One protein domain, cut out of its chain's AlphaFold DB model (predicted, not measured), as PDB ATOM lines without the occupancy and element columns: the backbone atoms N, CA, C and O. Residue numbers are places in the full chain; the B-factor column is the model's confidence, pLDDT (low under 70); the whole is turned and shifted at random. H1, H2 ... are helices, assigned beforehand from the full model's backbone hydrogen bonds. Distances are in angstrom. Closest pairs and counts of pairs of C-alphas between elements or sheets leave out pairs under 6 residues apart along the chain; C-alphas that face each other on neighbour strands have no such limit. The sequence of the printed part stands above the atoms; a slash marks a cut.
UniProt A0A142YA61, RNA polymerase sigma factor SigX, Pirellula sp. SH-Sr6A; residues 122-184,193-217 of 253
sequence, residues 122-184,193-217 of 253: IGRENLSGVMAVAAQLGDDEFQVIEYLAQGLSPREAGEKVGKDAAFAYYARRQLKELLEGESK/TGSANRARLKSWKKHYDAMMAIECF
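What this domain is: This is residues 122 to 184 and 193 to 217 of the 253 residues of the protein "RNA polymerase sigma factor SigX" of Pirellula sp. SH-Sr6A (UniProt A0A142YA61). Four helices form a small crossed cluster in which H1, H2 and H3 each touch H4; the longest helix, H5, passes close to H1 and H2, and residues 206 to 217 stick out. The printed part has 88 residues with five named helices, H1 to H5 in order, and is all helix. It is compact, with a radius of gyration of the C-alphas of 13.8 A, spanning 42 by 30 by 26 A.

How they stand to each other: H1, residues 126 to 134, touches residues 175 to 179 of H4, residues 165 to 179, at a steep tilt of 58 degrees; the closest C-alphas, Ala 134 and Leu 175, are 6.3 A apart. H2, residues 139 to 149, is about perpendicular to H4 at 88 degrees and touches its residues 167 to 172; the closest C-alphas, Glu 141 and Ala 171, are 5.0 A apart. H3, residues 154 to 160, touches H2; the closest C-alphas, Val 144 and Ala 157, are 5.4 A apart. H5, residues 194 to 215, is close to but not clearly touching H1; the closest C-alphas, Met 131 and Leu 201, are 7.7 A apart. Every O i to N i+4 pair is within hydrogen-bond range in H1 to H4, and 17 of 18 in H5.

Where its parts are: H1 begins at C-alpha 126 (-20.656, 5.236, -39.223); H5, 31.2 A long, ends at C-alpha 215 (-12.473, 7.930, -21.235).

The domain as a whole: Residues 185 to 192 are not printed; C-alphas 184 and 193 are 20.2 A apart. H5 has a mean pLDDT of 56.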
ATOM      1  N   ILE A 122     -21.154   1.001 -32.565       45.62
ATOM      2  CA  ILE A 122     -20.870   0.933 -34.021       45.62
ATOM      3  C   ILE A 122     -20.408   2.307 -34.580       45.62
ATOM      4  O   ILE A 122     -19.962   2.438 -35.722       45.62
ATOM      5  N   GLY A 123     -20.473   3.364 -33.769       44.34
ATOM      6  CA  GLY A 123     -20.436   4.757 -34.205       44.34
ATOM      7  C   GLY A 123     -19.090   5.483 -34.120       44.34
ATOM      8  O   GLY A 123     -19.051   6.572 -33.558       44.34
ATOM      9  N   ARG A 124     -17.997   4.974 -34.704       41.59
ATOM     10  CA  ARG A 124     -16.828   5.850 -34.959       41.59
ATOM     11  C   ARG A 124     -16.697   6.257 -36.422       41.59
ATOM     12  O   ARG A 124     -16.612   7.448 -36.708       41.59
ATOM     13  N   GLU A 125     -16.806   5.309 -37.349       43.00
ATOM     14  CA  GLU A 125     -16.849   5.616 -38.788       43.00
ATOM     15  C   GLU A 125     -18.282   5.880 -39.271       43.00
ATOM     16  O   GLU A 125     -18.537   6.897 -39.922       43.00
ATOM     17  N   ASN A 126     -19.253   5.070 -38.835       59.12
ATOM     18  CA  ASN A 126     -20.656   5.236 -39.223       59.12
ATOM     19  C   ASN A 126     -21.352   6.431 -38.569       59.12
ATOM     20  O   ASN A 126     -22.295   6.957 -39.148       59.12
ATOM     21  N   LEU A 127     -20.892   6.913 -37.410       65.00
ATOM     22  CA  LEU A 127     -21.524   8.064 -36.754       65.00
ATOM     23  C   LEU A 127     -21.400   9.325 -37.606       65.00
ATOM     24  O   LEU A 127     -22.347  10.093 -37.700       65.00
ATOM     25  N   SER A 128     -20.273   9.511 -38.300       64.94
ATOM     26  CA  SER A 128     -20.105  10.644 -39.215       64.94
ATOM     27  C   SER A 128     -21.107  10.606 -40.377       64.94
ATOM     28  O   SER A 128     -21.692  11.637 -40.712       64.94
ATOM     29  N   GLY A 129     -21.369   9.415 -40.928       74.31
ATOM     30  CA  GLY A 129     -22.378   9.186 -41.962       74.31
ATOM     31  C   GLY A 129     -23.801   9.372 -41.438       74.31
ATOM     32  O   GLY A 129     -24.566  10.142 -42.010       74.31
ATOM     33  N   VAL A 130     -24.133   8.752 -40.302       75.50
ATOM     34  CA  VAL A 130     -25.444   8.883 -39.646       75.50
ATOM     35  C   VAL A 130     -25.729  10.338 -39.287       75.50
ATOM     36  O   VAL A 130     -26.827  10.822 -39.540       75.50
ATOM     37  N   MET A 131     -24.741  11.076 -38.781       74.81
ATOM     38  CA  MET A 131     -24.892  12.496 -38.472       74.81
ATOM     39  C   MET A 131     -25.020  13.365 -39.726       74.81
ATOM     40  O   MET A 131     -25.806  14.310 -39.724       74.81
ATOM     41  N   ALA A 132     -24.294  13.057 -40.805       80.38
ATOM     42  CA  ALA A 132     -24.448  13.756 -42.082       80.38
ATOM     43  C   ALA A 132     -25.840  13.531 -42.696       80.38
ATOM     44  O   ALA A 132     -26.403  14.440 -43.304       80.38
ATOM     45  N   VAL A 133     -26.402  12.337 -42.509       85.00
ATOM     46  CA  VAL A 133     -27.763  11.992 -42.922       85.00
ATOM     47  C   VAL A 133     -28.802  12.669 -42.023       85.00
ATOM     48  O   VAL A 133     -29.717  13.313 -42.527       85.00
ATOM     49  N   ALA A 134     -28.624  12.623 -40.702       82.06
ATOM     50  CA  ALA A 134     -29.505  13.287 -39.744       82.06
ATOM     51  C   ALA A 134     -29.527  14.814 -39.932       82.06
ATOM     52  O   ALA A 134     -30.560  15.435 -39.727       82.06
ATOM     53  N   ALA A 135     -28.434  15.425 -40.408       81.94
ATOM     54  CA  ALA A 135     -28.381  16.850 -40.749       81.94
ATOM     55  C   ALA A 135     -29.357  17.272 -41.866       81.94
ATOM     56  O   ALA A 135     -29.581  18.469 -42.054       81.94
ATOM     57  N   GLN A 136     -29.877  16.311 -42.640       88.62
ATOM     58  CA  GLN A 136     -30.875  16.546 -43.686       88.62
ATOM     59  C   GLN A 136     -32.302  16.626 -43.126       88.62
ATOM     60  O   GLN A 136     -33.201  17.087 -43.829       88.62
ATOM     61  N   LEU A 137     -32.508  16.197 -41.876       91.38
ATOM     62  CA  LEU A 137     -33.752  16.415 -41.148       91.38
ATOM     63  C   LEU A 137     -33.899  17.909 -40.810       91.38
ATOM     64  O   LEU A 137     -32.916  18.636 -40.647       91.38
ATOM     65  N   GLY A 138     -35.139  18.374 -40.706       93.81
ATOM     66  CA  GLY A 138     -35.458  19.671 -40.126       93.81
ATOM     67  C   GLY A 138     -35.118  19.717 -38.636       93.81
ATOM     68  O   GLY A 138     -34.962  18.688 -37.983       93.81
ATOM     69  N   ASP A 139     -35.012  20.929 -38.094       91.25
ATOM     70  CA  ASP A 139     -34.507  21.157 -36.735       91.25
ATOM     71  C   ASP A 139     -35.352  20.432 -35.674       91.25
ATOM     72  O   ASP A 139     -34.794  19.767 -34.804       91.25
ATOM     73  N   ASP A 140     -36.685  20.474 -35.800       95.12
ATOM     74  CA  ASP A 140     -37.612  19.758 -34.913       95.12
ATOM     75  C   ASP A 140     -37.417  18.233 -34.999       95.12
ATOM     76  O   ASP A 140     -37.381  17.544 -33.983       95.12
ATOM     77  N   GLU A 141     -37.273  17.687 -36.211       95.44
ATOM     78  CA  GLU A 141     -37.084  16.248 -36.438       95.44
ATOM     79  C   GLU A 141     -35.748  15.786 -35.843       95.44
ATOM     80  O   GLU A 141     -35.704  14.782 -35.132       95.44
ATOM     81  N   PHE A 142     -34.675  16.549 -36.070       92.50
ATOM     82  CA  PHE A 142     -33.353  16.283 -35.508       92.50
ATOM     83  C   PHE A 142     -33.366  16.325 -33.974       92.50
ATOM     84  O   PHE A 142     -32.850  15.413 -33.334       92.50
ATOM     85  N   GLN A 143     -34.006  17.341 -33.386       92.88
ATOM     86  CA  GLN A 143     -34.135  17.494 -31.934       92.88
ATOM     87  C   GLN A 143     -34.885  16.309 -31.306       92.88
ATOM     88  O   GLN A 143     -34.519  15.836 -30.234       92.88
ATOM     89  N   VAL A 144     -35.915  15.790 -31.982       94.88
ATOM     90  CA  VAL A 144     -36.623  14.595 -31.513       94.88
ATOM     91  C   VAL A 144     -35.734  13.355 -31.571       94.88
ATOM     92  O   VAL A 144     -35.705  12.601 -30.603       94.88
ATOM     93  N   ILE A 145     -34.976  13.145 -32.654       90.62
ATOM     94  CA  ILE A 145     -34.003  12.039 -32.729       90.62
ATOM     95  C   ILE A 145     -32.969  12.138 -31.602       90.62
ATOM     96  O   ILE A 145     -32.637  11.125 -30.994       90.62
ATOM     97  N   GLU A 146     -32.500  13.346 -31.291       85.00
ATOM     98  CA  GLU A 146     -31.568  13.610 -30.192       85.00
ATOM     99  C   GLU A 146     -32.143  13.157 -28.838       85.00
ATOM    100  O   GLU A 146     -31.480  12.434 -28.097       85.00
ATOM    101  N   TYR A 147     -33.396  13.513 -28.534       90.06
ATOM    102  CA  TYR A 147     -34.068  13.079 -27.306       90.06
ATOM    103  C   TYR A 147     -34.322  11.569 -27.268       90.06
ATOM    104  O   TYR A 147     -34.138  10.942 -26.226       90.06
ATOM    105  N   LEU A 148     -34.689  10.966 -28.400       84.38
ATOM    106  CA  LEU A 148     -34.831   9.514 -28.501       84.38
ATOM    107  C   LEU A 148     -33.497   8.800 -28.231       84.38
ATOM    108  O   LEU A 148     -33.472   7.799 -27.520       84.38
ATOM    109  N   ALA A 149     -32.381   9.329 -28.743       79.12
ATOM    110  CA  ALA A 149     -31.044   8.790 -28.489       79.12
ATOM    111  C   ALA A 149     -30.619   8.930 -27.012       79.12
ATOM    112  O   ALA A 149     -29.851   8.113 -26.509       79.12
ATOM    113  N   GLN A 150     -31.158   9.920 -26.293       81.56
ATOM    114  CA  GLN A 150     -31.005  10.074 -24.839       81.56
ATOM    115  C   GLN A 150     -31.890   9.107 -24.028       81.56
ATOM    116  O   GLN A 150     -31.836   9.115 -22.800       81.56
ATOM    117  N   GLY A 151     -32.690   8.265 -24.691       78.12
ATOM    118  CA  GLY A 151     -33.547   7.266 -24.052       78.12
ATOM    119  C   GLY A 151     -34.919   7.781 -23.624       78.12
ATOM    120  O   GLY A 151     -35.597   7.099 -22.861       78.12
ATOM    121  N   LEU A 152     -35.340   8.965 -24.085       86.19
ATOM    122  CA  LEU A 152     -36.711   9.423 -23.867       86.19
ATOM    123  C   LEU A 152     -37.672   8.609 -24.733       86.19
ATOM    124  O   LEU A 152     -37.375   8.295 -25.891       86.19
ATOM    125  N   SER A 153     -38.869   8.356 -24.206       86.50
ATOM    126  CA  SER A 153     -39.922   7.719 -24.989       86.50
ATOM    127  C   SER A 153     -40.374   8.630 -26.146       86.50
ATOM    128  O   SER A 153     -40.282   9.860 -26.053       86.50
ATOM    129  N   PRO A 154     -40.946   8.084 -27.240       89.38
ATOM    130  CA  PRO A 154     -41.449   8.890 -28.359       89.38
ATOM    131  C   PRO A 154     -42.452   9.974 -27.959       89.38
ATOM    132  O   PRO A 154     -42.506  11.031 -28.586       89.38
ATOM    133  N   ARG A 155     -43.230   9.723 -26.903       93.88
ATOM    134  CA  ARG A 155     -44.166  10.700 -26.356       93.88
ATOM    135  C   ARG A 155     -43.434  11.874 -25.710       93.88
ATOM    136  O   ARG A 155     -43.692  13.012 -26.084       93.88
ATOM    137  N   GLU A 156     -42.507  11.600 -24.796       89.81
ATOM    138  CA  GLU A 156     -41.738  12.636 -24.093       89.81
ATOM    139  C   GLU A 156     -40.872  13.452 -25.061       89.81
ATOM    140  O   GLU A 156     -40.790  14.675 -24.949       89.81
ATOM    141  N   ALA A 157     -40.262  12.788 -26.047       94.69
ATOM    142  CA  ALA A 157     -39.452  13.441 -27.068       94.69
ATOM    143  C   ALA A 157     -40.285  14.392 -27.949       94.69
ATOM    144  O   ALA A 157     -39.843  15.504 -28.237       94.69
ATOM    145  N   GLY A 158     -41.501  13.986 -28.340       95.56
ATOM    146  CA  GLY A 158     -42.444  14.853 -29.052       95.56
ATOM    147  C   GLY A 158     -42.853  16.063 -28.210       95.56
ATOM    148  O   GLY A 158     -42.720  17.201 -28.665       95.56
ATOM    149  N   GLU A 159     -43.260  15.830 -26.958       96.31
ATOM    150  CA  GLU A 159     -43.684  16.883 -26.024       96.31
ATOM    151  C   GLU A 159     -42.570  17.924 -25.796       96.31
ATOM    152  O   GLU A 159     -42.833  19.128 -25.832       96.31
ATOM    153  N   LYS A 160     -41.306  17.493 -25.669       96.88
ATOM    154  CA  LYS A 160     -40.133  18.383 -25.534       96.88
ATOM    155  C   LYS A 160     -39.914  19.326 -26.720       96.88
ATOM    156  O   LYS A 160     -39.316  20.384 -26.539       96.88
ATOM    157  N   VAL A 161     -40.376  18.956 -27.913       96.69
ATOM    158  CA  VAL A 161     -40.273  19.764 -29.145       96.69
ATOM    159  C   VAL A 161     -41.600  20.483 -29.453       96.69
ATOM    160  O   VAL A 161     -41.737  21.162 -30.467       96.69
ATOM    161  N   GLY A 162     -42.598  20.375 -28.569       97.06
ATOM    162  CA  GLY A 162     -43.923  20.960 -28.777       97.06
ATOM    163  C   GLY A 162     -44.727  20.252 -29.872       97.06
ATOM    164  O   GLY A 162     -45.522  20.887 -30.566       97.06
ATOM    165  N   LYS A 163     -44.493  18.949 -30.065       97.56
ATOM    166  CA  LYS A 163     -45.180  18.071 -31.025       97.56
ATOM    167  C   LYS A 163     -45.814  16.878 -30.302       97.56
ATOM    168  O   LYS A 163     -45.641  16.698 -29.101       97.56
ATOM    169  N   ASP A 164     -46.567  16.061 -31.031       95.38
ATOM    170  CA  ASP A 164     -47.130  14.817 -30.503       95.38
ATOM    171  C   ASP A 164     -46.167  13.622 -30.671       95.38
ATOM    172  O   ASP A 164     -45.117  13.707 -31.315       95.38
ATOM    173  N   ALA A 165     -46.536  12.471 -30.103       93.50
ATOM    174  CA  ALA A 165     -45.766  11.236 -30.254       93.50
ATOM    175  C   ALA A 165     -45.686  10.765 -31.720       93.50
ATOM    176  O   ALA A 165     -44.695  10.153 -32.122       93.50
ATOM    177  N   ALA A 166     -46.712  11.049 -32.536       93.31
ATOM    178  CA  ALA A 166     -46.755  10.659 -33.944       93.31
ATOM    179  C   ALA A 166     -45.627  11.326 -34.744       93.31
ATOM    180  O   ALA A 166     -45.005  10.681 -35.594       93.31
ATOM    181  N   PHE A 167     -45.298  12.577 -34.419       96.12
ATOM    182  CA  PHE A 167     -44.162  13.281 -34.997       96.12
ATOM    183  C   PHE A 167     -42.819  12.599 -34.691       96.12
ATOM    184  O   PHE A 167     -41.969  12.507 -35.576       96.12
ATOM    185  N   ALA A 168     -42.635  12.040 -33.492       93.19
ATOM    186  CA  ALA A 168     -41.417  11.302 -33.153       93.19
ATOM    187  C   ALA A 168     -41.257  10.011 -33.964       93.19
ATOM    188  O   ALA A 168     -40.170   9.711 -34.467       93.19
ATOM    189  N   TYR A 169     -42.352   9.275 -34.177       90.62
ATOM    190  CA  TYR A 169     -42.349   8.124 -35.083       90.62
ATOM    191  C   TYR A 169     -42.064   8.536 -36.533       90.62
ATOM    192  O   TYR A 169     -41.330   7.835 -37.235       90.62
ATOM    193  N   TYR A 170     -42.599   9.678 -36.975       94.19
ATOM    194  CA  TYR A 170     -42.340  10.238 -38.300       94.19
ATOM    195  C   TYR A 170     -40.864  10.609 -38.497       94.19
ATOM    196  O   TYR A 170     -40.256  10.151 -39.463       94.19
ATOM    197  N   ALA A 171     -40.268  11.367 -37.571       93.25
ATOM    198  CA  ALA A 171     -38.858  11.756 -37.627       93.25
ATOM    199  C   ALA A 171     -37.941  10.522 -37.681       93.25
ATOM    200  O   ALA A 171     -37.024  10.444 -38.498       93.25
ATOM    201  N   ARG A 172     -38.251   9.502 -36.872       89.75
ATOM    202  CA  ARG A 172     -37.530   8.225 -36.868       89.75
ATOM    203  C   ARG A 172     -37.630   7.481 -38.196       89.75
ATOM    204  O   ARG A 172     -36.634   6.948 -38.680       89.75
ATOM    205  N   ARG A 173     -38.831   7.421 -38.775       91.38
ATOM    206  CA  ARG A 173     -39.052   6.806 -40.085       91.38
ATOM    207  C   ARG A 173     -38.264   7.540 -41.171       91.38
ATOM    208  O   ARG A 173     -37.617   6.878 -41.971       91.38
ATOM    209  N   GLN A 174     -38.267   8.872 -41.155       91.50
ATOM    210  CA  GLN A 174     -37.504   9.685 -42.104       91.50
ATOM    211  C   GLN A 174     -36.001   9.431 -42.010       91.50
ATOM    212  O   GLN A 174     -35.352   9.213 -43.026       91.50
ATOM    213  N   LEU A 175     -35.446   9.392 -40.793       90.25
ATOM    214  CA  LEU A 175     -34.036   9.051 -40.597       90.25
ATOM    215  C   LEU A 175     -33.704   7.681 -41.202       90.25
ATOM    216  O   LEU A 175     -32.693   7.536 -41.883       90.25
ATOM    217  N   LYS A 176     -34.573   6.689 -40.984       86.81
ATOM    218  CA  LYS A 176     -34.411   5.345 -41.540       86.81
ATOM    219  C   LYS A 176     -34.432   5.353 -43.076       86.81
ATOM    220  O   LYS A 176     -33.515   4.813 -43.683       86.81
ATOM    221  N   GLU A 177     -35.420   6.004 -43.691       87.88
ATOM    222  CA  GLU A 177     -35.539   6.115 -45.156       87.88
ATOM    223  C   GLU A 177     -34.322   6.823 -45.783       87.88
ATOM    224  O   GLU A 177     -33.869   6.453 -46.867       87.88
ATOM    225  N   LEU A 178     -33.760   7.822 -45.092       87.12
ATOM    226  CA  LEU A 178     -32.540   8.495 -45.530       87.12
ATOM    227  C   LEU A 178     -31.290   7.606 -45.400       87.12
ATOM    228  O   LEU A 178     -30.416   7.666 -46.261       87.12
ATOM    229  N   LEU A 179     -31.197   6.786 -44.347       83.88
ATOM    230  CA  LEU A 179     -30.081   5.853 -44.141       83.88
ATOM    231  C   LEU A 179     -30.097   4.687 -45.136       83.88
ATOM    232  O   LEU A 179     -29.037   4.243 -45.568       83.88
ATOM    233  N   GLU A 180     -31.280   4.203 -45.514       84.31
ATOM    234  CA  GLU A 180     -31.448   3.097 -46.469       84.31
ATOM    235  C   GLU A 180     -31.257   3.545 -47.932       84.31
ATOM    236  O   GLU A 180     -31.185   2.713 -48.831       84.31
ATOM    237  N   GLY A 181     -31.128   4.853 -48.188       81.38
ATOM    238  CA  GLY A 181     -30.915   5.397 -49.534       81.38
ATOM    239  C   GLY A 181     -32.135   5.283 -50.458       81.38
ATOM    240  O   GLY A 181     -32.035   5.583 -51.646       81.38
ATOM    241  N   GLU A 182     -33.295   4.884 -49.928       53.16
ATOM    242  CA  GLU A 182     -34.538   4.682 -50.688       53.16
ATOM    243  C   GLU A 182     -35.361   5.969 -50.865       53.16
ATOM    244  O   GLU A 182     -36.380   5.995 -51.564       53.16
ATOM    245  N   SER A 183     -34.926   7.073 -50.256       45.16
ATOM    246  CA  SER A 183     -35.630   8.349 -50.329       45.16
ATOM    247  C   SER A 183     -35.584   8.941 -51.745       45.16
ATOM    248  O   SER A 183     -34.575   9.489 -52.197       45.16
ATOM    249  N   LYS A 184     -36.727   8.907 -52.449       46.50
ATOM    250  CA  LYS A 184     -37.002   9.885 -53.513       46.50
ATOM    251  C   LYS A 184     -36.886  11.267 -52.870       46.50
ATOM    252  O   LYS A 184     -37.583  11.491 -51.880       46.50
ATOM    253  N   THR A 193     -31.783  26.187 -43.430       53.34
ATOM    254  CA  THR A 193     -31.529  25.645 -42.072       53.34
ATOM    255  C   THR A 193     -30.252  24.809 -41.953       53.34
ATOM    256  O   THR A 193     -29.678  24.696 -40.871       53.34
ATOM    257  N   GLY A 194     -29.690  24.325 -43.067       55.72
ATOM    258  CA  GLY A 194     -28.451  23.533 -43.066       55.72
ATOM    259  C   GLY A 194     -27.202  24.253 -42.524       55.72
ATOM    260  O   GLY A 194     -26.162  23.618 -42.346       55.72
ATOM    261  N   SER A 195     -27.256  25.568 -42.284       56.81
ATOM    262  CA  SER A 195     -26.197  26.327 -41.599       56.81
ATOM    263  C   SER A 195     -26.208  26.091 -40.081       56.81
ATOM    264  O   SER A 195     -25.175  25.751 -39.499       56.81
ATOM    265  N   ALA A 196     -27.387  26.183 -39.452       64.38
ATOM    266  CA  ALA A 196     -27.557  26.020 -38.008       64.38
ATOM    267  C   ALA A 196     -27.249  24.582 -37.563       64.38
ATOM    268  O   ALA A 196     -26.484  24.375 -36.616       64.38
ATOM    269  N   ASN A 197     -27.721  23.584 -38.319       59.97
ATOM    270  CA  ASN A 197     -27.443  22.176 -38.016       59.97
ATOM    271  C   ASN A 197     -25.957  21.832 -38.175       59.97
ATOM    272  O   ASN A 197     -25.398  21.129 -37.337       59.97
ATOM    273  N   ARG A 198     -25.254  22.418 -39.156       62.62
ATOM    274  CA  ARG A 198     -23.793  22.253 -39.280       62.62
ATOM    275  C   ARG A 198     -23.018  22.861 -38.108       62.62
ATOM    276  O   ARG A 198     -22.005  22.291 -37.704       62.62
ATOM    277  N   ALA A 199     -23.466  23.988 -37.557       70.25
ATOM    278  CA  ALA A 199     -22.846  24.593 -36.377       70.25
ATOM    279  C   ALA A 199     -23.075  23.748 -35.109       70.25
ATOM    280  O   ALA A 199     -22.118  23.480 -34.378       70.25
ATOM    281  N   ARG A 200     -24.303  23.247 -34.894       65.19
ATOM    282  CA  ARG A 200     -24.625  22.335 -33.780       65.19
ATOM    283  C   ARG A 200     -23.825  21.037 -33.864       65.19
ATOM    284  O   ARG A 200     -23.204  20.653 -32.878       65.19
ATOM    285  N   LEU A 201     -23.714  20.444 -35.056       58.66
ATOM    286  CA  LEU A 201     -22.907  19.240 -35.299       58.66
ATOM    287  C   LEU A 201     -21.422  19.436 -34.973       58.66
ATOM    288  O   LEU A 201     -20.796  18.544 -34.405       58.66
ATOM    289  N   LYS A 202     -20.845  20.607 -35.274       69.00
ATOM    290  CA  LYS A 202     -19.458  20.925 -34.885       69.00
ATOM    291  C   LYS A 202     -19.291  21.021 -33.366       69.00
ATOM    292  O   LYS A 202     -18.286  20.542 -32.845       69.00
ATOM    293  N   SER A 203     -20.256  21.621 -32.666       68.94
ATOM    294  CA  SER A 203     -20.245  21.721 -31.199       68.94
ATOM    295  C   SER A 203     -20.379  20.348 -30.530       68.94
ATOM    296  O   SER A 203     -19.619  20.019 -29.621       68.94
ATOM    297  N   TRP A 204     -21.284  19.515 -31.048       57.16
ATOM    298  CA  TRP A 204     -21.520  18.148 -30.586       57.16
ATOM    299  C   TRP A 204     -20.329  17.231 -30.819       57.16
ATOM    300  O   TRP A 204     -19.889  16.566 -29.889       57.16
ATOM    301  N   LYS A 205     -19.739  17.257 -32.021       59.50
ATOM    302  CA  LYS A 205     -18.505  16.516 -32.304       59.50
ATOM    303  C   LYS A 205     -17.392  16.912 -31.331       59.50
ATOM    304  O   LYS A 205     -16.724  16.042 -30.798       59.50
ATOM    305  N   LYS A 206     -17.251  18.206 -31.024       63.81
ATOM    306  CA  LYS A 206     -16.275  18.702 -30.042       63.81
ATOM    307  C   LYS A 206     -16.557  18.198 -28.617       63.81
ATOM    308  O   LYS A 206     -15.611  17.835 -27.927       63.81
ATOM    309  N   HIS A 207     -17.818  18.176 -28.176       52.06
ATOM    310  CA  HIS A 207     -18.207  17.653 -26.856       52.06
ATOM    311  C   HIS A 207     -18.012  16.140 -26.755       52.06
ATOM    312  O   HIS A 207     -17.440  15.663 -25.781       52.06
ATOM    313  N   TYR A 208     -18.426  15.400 -27.779       51.91
ATOM    314  CA  TYR A 208     -18.232  13.960 -27.864       51.91
ATOM    315  C   TYR A 208     -16.740  13.606 -27.912       51.91
ATOM    316  O   TYR A 208     -16.285  12.798 -27.113       51.91
ATOM    317  N   ASP A 209     -15.941  14.279 -28.746       49.38
ATOM    318  CA  ASP A 209     -14.484  14.090 -28.798       49.38
ATOM    319  C   ASP A 209     -13.819  14.404 -27.443       49.38
ATOM    320  O   ASP A 209     -12.876  13.718 -27.049       49.38
ATOM    321  N   ALA A 210     -14.313  15.404 -26.701       48.81
ATOM    322  CA  ALA A 210     -13.828  15.736 -25.361       48.81
ATOM    323  C   ALA A 210     -14.217  14.680 -24.312       48.81
ATOM    324  O   ALA A 210     -13.369  14.274 -23.519       48.81
ATOM    325  N   MET A 211     -15.460  14.195 -24.335       43.66
ATOM    326  CA  MET A 211     -15.954  13.123 -23.464       43.66
ATOM    327  C   MET A 211     -15.189  11.816 -23.715       43.66
ATOM    328  O   MET A 211     -14.669  11.201 -22.787       43.66
ATOM    329  N   MET A 212     -14.992  11.460 -24.984       44.75
ATOM    330  CA  MET A 212     -14.210  10.291 -25.382       44.75
ATOM    331  C   MET A 212     -12.719  10.442 -25.042       44.75
ATOM    332  O   MET A 212     -12.064   9.456 -24.711       44.75
ATOM    333  N   ALA A 213     -12.157  11.657 -25.082       41.88
ATOM    334  CA  ALA A 213     -10.779  11.912 -24.653       41.88
ATOM    335  C   ALA A 213     -10.581  11.742 -23.136       41.88
ATOM    336  O   ALA A 213      -9.475  11.413 -22.710       41.88
ATOM    337  N   ILE A 214     -11.633  11.939 -22.337       40.62
ATOM    338  CA  ILE A 214     -11.626  11.691 -20.888       40.62
ATOM    339  C   ILE A 214     -11.658  10.180 -20.598       40.62
ATOM    340  O   ILE A 214     -10.971   9.721 -19.688       40.62
ATOM    341  N   GLU A 215     -12.374   9.389 -21.405       37.94
ATOM    342  CA  GLU A 215     -12.473   7.930 -21.235       37.94
ATOM    343  C   GLU A 215     -11.279   7.138 -21.814       37.94
ATOM    344  O   GLU A 215     -10.977   6.044 -21.337       37.94
ATOM    345  N   CYS A 216     -10.566   7.665 -22.821       33.69
ATOM    346  CA  CYS A 216      -9.592   6.896 -23.616       33.69
ATOM    347  C   CYS A 216      -8.085   7.084 -23.321       33.69
ATOM    348  O   CYS A 216      -7.318   6.668 -24.176       33.69
ATOM    349  N   PHE A 217      -7.625   7.638 -22.187       36.78
ATOM    350  CA  PHE A 217      -6.311   7.373 -21.524       36.78
ATOM    351  C   PHE A 217      -5.668   8.599 -20.838       36.78
ATOM    352  O   PHE A 217      -5.638   9.716 -21.352       36.78
TER     353      PHE A 217